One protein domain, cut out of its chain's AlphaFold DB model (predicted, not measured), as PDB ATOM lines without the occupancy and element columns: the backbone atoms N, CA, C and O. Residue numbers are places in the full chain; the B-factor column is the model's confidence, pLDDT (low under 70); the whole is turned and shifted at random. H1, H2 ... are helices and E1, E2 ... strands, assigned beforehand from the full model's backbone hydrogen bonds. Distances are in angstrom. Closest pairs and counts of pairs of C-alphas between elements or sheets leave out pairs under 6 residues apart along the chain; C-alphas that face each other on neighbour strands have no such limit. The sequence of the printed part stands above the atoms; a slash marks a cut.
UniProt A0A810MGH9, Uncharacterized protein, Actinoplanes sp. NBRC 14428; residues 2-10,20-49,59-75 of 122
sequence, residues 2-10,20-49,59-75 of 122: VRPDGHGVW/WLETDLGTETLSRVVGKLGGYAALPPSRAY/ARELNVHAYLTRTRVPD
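This is residues 2 to 10, 20 to 49 and 59 to 75 of the 122 residues of an uncharacterized protein of Actinoplanes sp. NBRC 14428 (UniProt A0A810MGH9). Look for an open, C-shaped frame: a small pair of strands, E1 and E2, makes one side, and two short helices, H1 and H2, run back nearly in line along the other side. The longest helix, H3, packs on H1 at a steep angle, and few contacts join the parts. The printed part has 56 residues, with two named strands and three named helices in the order E1 E2 H1 H2 H3; the class is mixed, helices and strands, and the sheet, in the order E1 - E2, is antiparallel. The whole is only just compact, close to loose, with a radius of gyration of the C-alphas of 12.0 A and spans of 32 by 22 by 19 A.

Begin with the sheet, where E1, residues 6 to 10, and E2, residues 20 to 23, are antiparallel neighbours at 128 degrees between their directions. C-alphas 6 and 21 face each other at 4.7 A, and N 21 and O 6 are within hydrogen-bond range at 2.8 A, as are N 6 and O 21 at 3.1 A. From E2 a short link of 6 residues leads to H1, residues 30 to 35. Look next at H3, residues 59 to 71, which touches H1 with its residues 63 to 68 alone; the closest C-alphas are those of Leu 30 and Val 64, 6.2 A apart. H1 and H3 run the same way at a steep tilt of 53 degrees. H2, residues 37 to 41, meets H1 only through their tight link of 1 residue and is apart from H3. E1 is apart from the three helices, and E2 is apart from H2 and H3. In H1, H2 and H3 every O i to N i+4 pair is within hydrogen-bond range.

Find C-alpha 6 at (168.409, 120.200, 117.756); from there E1 runs 12.7 A to Trp 10. E2 covers 10.3 A from Trp 20 to Thr 23. H1 runs 8.2 A from Leu 30 to Gly 35, and H2 runs 6.3 A from Leu 37 to Ala 41. Find C-alpha 59 at (182.050, 126.001, 135.383); from there H3 runs 18.4 A to C-alpha 71 at (175.799, 108.939, 138.321).

The two C-alphas farthest apart are those of Ser 46 and Ala 59, 33.5 A. Residues 11 to 19 are not printed, and C-alphas 10 and 20 are 11.0 A apart across that cut. Residues 50 to 58 are not printed either, with 25.4 A between C-alphas 49 and 59. Of the links that are printed whole, none is long. The mean pLDDT of the printed part is 91.9, and residues 45 to 47 are under 70, where the model's confidence is low.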
ATOM      1  N   VAL A   2     161.826 111.406 123.438       82.75
ATOM      2  CA  VAL A   2     162.778 112.519 123.571       82.75
ATOM      3  C   VAL A   2     162.464 113.576 122.524       82.75
ATOM      4  O   VAL A   2     162.091 113.235 121.402       82.75
ATOM      5  N   ARG A   3     162.617 114.847 122.891       89.62
ATOM      6  CA  ARG A   3     162.570 115.972 121.964       89.62
ATOM      7  C   ARG A   3     163.859 116.778 122.152       89.62
ATOM      8  O   ARG A   3     163.906 117.535 123.117       89.62
ATOM      9  N   PRO A   4     164.876 116.575 121.301       93.50
ATOM     10  CA  PRO A   4     166.112 117.337 121.395       93.50
ATOM     11  C   PRO A   4     165.852 118.802 121.020       93.50
ATOM     12  O   PRO A   4     164.927 119.087 120.249       93.50
ATOM     13  N   ASP A   5     166.694 119.715 121.503       96.38
ATOM     14  CA  ASP A   5     166.670 121.112 121.052       96.38
ATOM     15  C   ASP A   5     167.107 121.223 119.585       96.38
ATOM     16  O   ASP A   5     166.620 122.076 118.841       96.38
ATOM     17  N   GLY A   6     167.989 120.320 119.145       95.31
ATOM     18  CA  GLY A   6     168.409 120.200 117.756       95.31
ATOM     19  C   GLY A   6     168.940 118.814 117.407       95.31
ATOM     20  O   GLY A   6     169.230 117.986 118.264       95.31
ATOM     21  N   HIS A   7     169.077 118.549 116.116       94.25
ATOM     22  CA  HIS A   7     169.805 117.394 115.603       94.25
ATOM     23  C   HIS A   7     170.460 117.784 114.285       94.25
ATOM     24  O   HIS A   7     170.018 118.726 113.625       94.25
ATOM     25  N   GLY A   8     171.513 117.074 113.911       93.31
ATOM     26  CA  GLY A   8     172.227 117.351 112.677       93.31
ATOM     27  C   GLY A   8     173.147 116.212 112.289       93.31
ATOM     28  O   GLY A   8     173.300 115.241 113.029       93.31
ATOM     29  N   VAL A   9     173.751 116.352 111.116       93.62
ATOM     30  CA  VAL A   9     174.825 115.487 110.634       93.62
ATOM     31  C   VAL A   9     175.998 116.390 110.306       93.62
ATOM     32  O   VAL A   9     175.872 117.298 109.486       93.62
ATOM     33  N   TRP A  10     177.122 116.176 110.980       93.62
ATOM     34  CA  TRP A  10     178.378 116.805 110.600       93.62
ATOM     35  C   TRP A  10     179.060 115.953 109.540       93.62
ATOM     36  O   TRP A  10     179.194 114.749 109.736       93.62
ATOM     37  N   TRP A  20     172.591 114.408 118.373       95.56
ATOM     38  CA  TRP A  20     171.555 115.156 119.087       95.56
ATOM     39  C   TRP A  20     172.180 116.369 119.776       95.56
ATOM     40  O   TRP A  20     173.314 116.285 120.234       95.56
ATOM     41  N   LEU A  21     171.460 117.487 119.874       97.19
ATOM     42  CA  LEU A  21     171.915 118.701 120.550       97.19
ATOM     43  C   LEU A  21     170.930 119.118 121.644       97.19
ATOM     44  O   LEU A  21     169.725 119.222 121.415       97.19
ATOM     45  N   GLU A  22     171.488 119.422 122.808       97.88
ATOM     46  CA  GLU A  22     170.827 120.005 123.968       97.88
ATOM     47  C   GLU A  22     171.563 121.295 124.350       97.88
ATOM     48  O   GLU A  22     172.774 121.294 124.586       97.88
ATOM     49  N   THR A  23     170.838 122.408 124.416       96.88
ATOM     50  CA  THR A  23     171.400 123.704 124.810       96.88
ATOM     51  C   THR A  23     171.008 123.991 126.253       96.88
ATOM     52  O   THR A  23     169.862 124.321 126.549       96.88
ATOM     53  N   ASP A  24     171.956 123.888 127.183       96.88
ATOM     54  CA  ASP A  24     171.716 124.293 128.569       96.88
ATOM     55  C   ASP A  24     171.854 125.813 128.676       96.88
ATOM     56  O   ASP A  24     172.883 126.386 128.336       96.88
ATOM     57  N   LEU A  25     170.818 126.481 129.180       94.75
ATOM     58  CA  LEU A  25     170.847 127.926 129.449       94.75
ATOM     59  C   LEU A  25     171.189 128.241 130.916       94.75
ATOM     60  O   LEU A  25     171.062 129.379 131.357       94.75
ATOM     61  N   GLY A  26     171.585 127.235 131.705       92.81
ATOM     62  CA  GLY A  26     171.864 127.369 133.135       92.81
ATOM     63  C   GLY A  26     170.628 127.488 134.035       92.81
ATOM     64  O   GLY A  26     170.779 127.688 135.238       92.81
ATOM     65  N   THR A  27     169.419 127.352 133.487       94.88
ATOM     66  CA  THR A  27     168.148 127.533 134.215       94.88
ATOM     67  C   THR A  27     167.626 126.251 134.870       94.88
ATOM     68  O   THR A  27     166.832 126.312 135.806       94.88
ATOM     69  N   GLU A  28     168.074 125.083 134.408       95.94
ATOM     70  CA  GLU A  28     167.686 123.779 134.950       95.94
ATOM     71  C   GLU A  28     168.662 123.309 136.049       95.94
ATOM     72  O   GLU A  28     169.801 123.775 136.156       95.94
ATOM     73  N   THR A  29     168.254 122.353 136.885       97.62
ATOM     74  CA  THR A  29     169.181 121.687 137.817       97.62
ATOM     75  C   THR A  29     170.073 120.690 137.073       97.62
ATOM     76  O   THR A  29     169.673 120.133 136.053       97.62
ATOM     77  N   LEU A  30     171.258 120.375 137.614       96.81
ATOM     78  CA  LEU A  30     172.152 119.367 137.013       96.81
ATOM     79  C   LEU A  30     171.486 117.988 136.895       96.81
ATOM     80  O   LEU A  30     171.663 117.301 135.895       96.81
ATOM     81  N   SER A  31     170.686 117.603 137.895       96.81
ATOM     82  CA  SER A  31     169.933 116.345 137.871       96.81
ATOM     83  C   SER A  31     168.917 116.303 136.734       96.81
ATOM     84  O   SER A  31     168.720 115.253 136.131       96.81
ATOM     85  N   ARG A  32     168.288 117.439 136.416       96.69
ATOM     86  CA  ARG A  32     167.338 117.546 135.310       96.69
ATOM     87  C   ARG A  32     168.045 117.476 133.958       96.69
ATOM     88  O   ARG A  32     167.587 116.729 133.103       96.69
ATOM     89  N   VAL A  33     169.170 118.178 133.805       96.69
ATOM     90  CA  VAL A  33     170.008 118.135 132.593       96.69
ATOM     91  C   VAL A  33     170.474 116.708 132.307       96.69
ATOM     92  O   VAL A  33     170.199 116.170 131.240       96.69
ATOM     93  N   VAL A  34     171.112 116.058 133.285       96.38
ATOM     94  CA  VAL A  34     171.610 114.680 133.140       96.38
ATOM     95  C   VAL A  34     170.463 113.673 133.024       96.38
ATOM     96  O   VAL A  34     170.571 112.697 132.287       96.38
ATOM     97  N   GLY A  35     169.326 113.931 133.674       95.06
ATOM     98  CA  GLY A  35     168.132 113.090 133.592       95.06
ATOM     99  C   GLY A  35     167.575 112.932 132.172       95.06
ATOM    100  O   GLY A  35     166.947 111.913 131.883       95.06
ATOM    101  N   LYS A  36     167.856 113.876 131.261       94.06
ATOM    102  CA  LYS A  36     167.483 113.767 129.839       94.06
ATOM    103  C   LYS A  36     168.088 112.522 129.174       94.06
ATOM    104  O   LYS A  36     167.443 111.924 128.314       94.06
ATOM    105  N   LEU A  37     169.275 112.080 129.609       93.94
ATOM    106  CA  LEU A  37     169.992 110.932 129.035       93.94
ATOM    107  C   LEU A  37     169.202 109.621 129.103       93.94
ATOM    108  O   LEU A  37     169.310 108.799 128.198       93.94
ATOM    109  N   GLY A  38     168.362 109.441 130.128       92.31
ATOM    110  CA  GLY A  38     167.508 108.255 130.232       92.31
ATOM    111  C   GLY A  38     166.510 108.144 129.075       92.31
ATOM    112  O   GLY A  38     166.196 107.045 128.628       92.31
ATOM    113  N   GLY A  39     166.053 109.278 128.538       91.81
ATOM    114  CA  GLY A  39     165.209 109.284 127.350       91.81
ATOM    115  C   GLY A  39     165.967 108.851 126.094       91.81
ATOM    116  O   GLY A  39     165.407 108.123 125.277       91.81
ATOM    117  N   TYR A  40     167.221 109.287 125.943       91.75
ATOM    118  CA  TYR A  40     168.061 108.934 124.794       91.75
ATOM    119  C   TYR A  40     168.431 107.449 124.803       91.75
ATOM    120  O   TYR A  40     168.338 106.798 123.768       91.75
ATOM    121  N   ALA A  41     168.739 106.892 125.977       89.56
ATOM    122  CA  ALA A  41     169.011 105.464 126.152       89.56
ATOM    123  C   ALA A  41     167.809 104.565 125.803       89.56
ATOM    124  O   ALA A  41     167.978 103.405 125.446       89.56
ATOM    125  N   ALA A  42     166.585 105.095 125.898       88.75
ATOM    126  CA  ALA A  42     165.361 104.374 125.556       88.75
ATOM    127  C   ALA A  42     165.001 104.443 124.057       88.75
ATOM    128  O   ALA A  42     163.956 103.918 123.658       88.75
ATOM    129  N   LEU A  43     165.805 105.117 123.223       85.88
ATOM    130  CA  LEU A  43     165.574 105.156 121.779       85.88
ATOM    131  C   LEU A  43     165.875 103.785 121.139       85.88
ATOM    132  O   LEU A  43     166.788 103.087 121.577       85.88
ATOM    133  N   PRO A  44     165.136 103.386 120.085       76.75
ATOM    134  CA  PRO A  44     165.377 102.124 119.394       76.75
ATOM    135  C   PRO A  44     166.822 102.008 118.863       76.75
ATOM    136  O   PRO A  44     167.373 103.007 118.385       76.75
ATOM    137  N   PRO A  45     167.417 100.801 118.876       64.31
ATOM    138  CA  PRO A  45     168.852 100.572 118.664       64.31
ATOM    139  C   PRO A  45     169.339 100.704 117.201       64.31
ATOM    140  O   PRO A  45     169.918  99.791 116.635       64.31
ATOM    141  N   SER A  46     169.160 101.866 116.575       54.44
ATOM    142  CA  SER A  46     169.809 102.217 115.289       54.44
ATOM    143  C   SER A  46     170.428 103.617 115.269       54.44
ATOM    144  O   SER A  46     171.048 104.004 114.287       54.44
ATOM    145  N   ARG A  47     170.270 104.403 116.343       63.91
ATOM    146  CA  ARG A  47     170.697 105.810 116.395       63.91
ATOM    147  C   ARG A  47     171.553 106.079 117.618       63.91
ATOM    148  O   ARG A  47     171.212 106.950 118.415       63.91
ATOM    149  N   ALA A  48     172.650 105.337 117.760       74.00
ATOM    150  CA  ALA A  48     173.664 105.507 118.810       74.00
ATOM    151  C   ALA A  48     174.403 106.867 118.741       74.00
ATOM    152  O   ALA A  48     175.561 106.977 119.117       74.00
ATOM    153  N   TYR A  49     173.751 107.903 118.219       90.25
ATOM    154  CA  TYR A  49     174.289 109.226 117.972       90.25
ATOM    155  C   TYR A  49     174.680 109.881 119.299       90.25
ATOM    156  O   TYR A  49     173.894 109.819 120.255       90.25
ATOM    157  N   ALA A  59     182.401 126.452 134.035       97.75
ATOM    158  CA  ALA A  59     182.050 126.001 135.383       97.75
ATOM    159  C   ALA A  59     180.794 125.111 135.385       97.75
ATOM    160  O   ALA A  59     180.745 124.096 136.083       97.75
ATOM    161  N   ARG A  60     179.783 125.466 134.582       98.06
ATOM    162  CA  ARG A  60     178.569 124.658 134.412       98.06
ATOM    163  C   ARG A  60     178.893 123.306 133.776       98.06
ATOM    164  O   ARG A  60     178.449 122.287 134.300       98.06
ATOM    165  N   GLU A  61     179.711 123.302 132.725       98.12
ATOM    166  CA  GLU A  61     180.197 122.079 132.079       98.12
ATOM    167  C   GLU A  61     180.937 121.168 133.077       98.12
ATOM    168  O   GLU A  61     180.608 119.989 133.209       98.12
ATOM    169  N   LEU A  62     181.887 121.710 133.849       97.06
ATOM    170  CA  LEU A  62     182.645 120.950 134.851       97.06
ATOM    171  C   LEU A  62     181.747 120.333 135.928       97.06
ATOM    172  O   LEU A  62     181.944 119.178 136.309       97.06
ATOM    173  N   ASN A  63     180.740 121.072 136.393       97.94
ATOM    174  CA  ASN A  63     179.777 120.567 137.366       97.94
ATOM    175  C   ASN A  63     178.921 119.423 136.801       97.94
ATOM    176  O   ASN A  63     178.631 118.466 137.522       97.94
ATOM    177  N   VAL A  64     178.547 119.483 135.517       97.88
ATOM    178  CA  VAL A  64     177.873 118.369 134.832       97.88
ATOM    179  C   VAL A  64     178.794 117.154 134.739       97.88
ATOM    180  O   VAL A  64     178.363 116.060 135.089       97.88
ATOM    181  N   HIS A  65     180.067 117.326 134.372       97.19
ATOM    182  CA  HIS A  65     181.042 116.224 134.353       97.19
ATOM    183  C   HIS A  65     181.212 115.575 135.727       97.19
ATOM    184  O   HIS A  65     181.147 114.354 135.840       97.19
ATOM    185  N   ALA A  66     181.351 116.369 136.790       96.75
ATOM    186  CA  ALA A  66     181.431 115.845 138.153       96.75
ATOM    187  C   ALA A  66     180.166 115.053 138.539       96.75
ATOM    188  O   ALA A  66     180.247 114.003 139.183       96.75
ATOM    189  N   TYR A  67     178.991 115.526 138.115       97.44
ATOM    190  CA  TYR A  67     177.730 114.828 138.338       97.44
ATOM    191  C   TYR A  67     177.645 113.513 137.545       97.44
ATOM    192  O   TYR A  67     177.238 112.492 138.106       97.44
ATOM    193  N   LEU A  68     178.066 113.512 136.275       96.12
ATOM    194  CA  LEU A  68     178.117 112.327 135.414       96.12
ATOM    195  C   LEU A  68     179.090 111.275 135.947       96.12
ATOM    196  O   LEU A  68     178.741 110.103 135.976       96.12
ATOM    197  N   THR A  69     180.254 111.663 136.469       94.81
ATOM    198  CA  THR A  69     181.189 110.719 137.110       94.81
ATOM    199  C   THR A  69     180.542 109.974 138.279       94.81
ATOM    200  O   THR A  69     180.779 108.784 138.470       94.81
ATOM    201  N   ARG A  70     179.686 110.651 139.056       95.19
ATOM    202  CA  ARG A  70     178.979 110.039 140.192       95.19
ATOM    203  C   ARG A  70     177.792 109.172 139.768       95.19
ATOM    204  O   ARG A  70     177.505 108.184 140.433       95.19
ATOM    205  N   THR A  71     177.074 109.571 138.721       95.00
ATOM    206  CA  THR A  71     175.799 108.939 138.321       95.00
ATOM    207  C   THR A  71     175.925 107.957 137.161       95.00
ATOM    208  O   THR A  71     175.041 107.123 136.990       95.00
ATOM    209  N   ARG A  72     177.065 107.986 136.464       93.12
ATOM    210  CA  ARG A  72     177.382 107.289 135.214       93.12
ATOM    211  C   ARG A  72     176.505 107.723 134.040       93.12
ATOM    212  O   ARG A  72     175.352 108.119 134.189       93.12
ATOM    213  N   VAL A  73     177.088 107.653 132.848       93.06
ATOM    214  CA  VAL A  73     176.343 107.777 131.592       93.06
ATOM    215  C   VAL A  73     175.573 106.467 131.373       93.06
ATOM    216  O   VAL A  73     176.157 105.410 131.613       93.06
ATOM    217  N   PRO A  74     174.290 106.506 130.964       91.69
ATOM    218  CA  PRO A  74     173.552 105.297 130.609       91.69
ATOM    219  C   PRO A  74     174.231 104.499 129.491       91.69
ATOM    220  O   PRO A  74     174.809 105.082 128.572       91.69
ATOM    221  N   ASP A  75     174.109 103.173 129.541       86.94
ATOM    222  CA  ASP A  75     174.656 102.291 128.511       86.94
ATOM    223  C   ASP A  75     174.093 102.632 127.122       86.94
ATOM    224  O   ASP A  75     172.921 102.986 126.971       86.94
TER     225      ASP A  75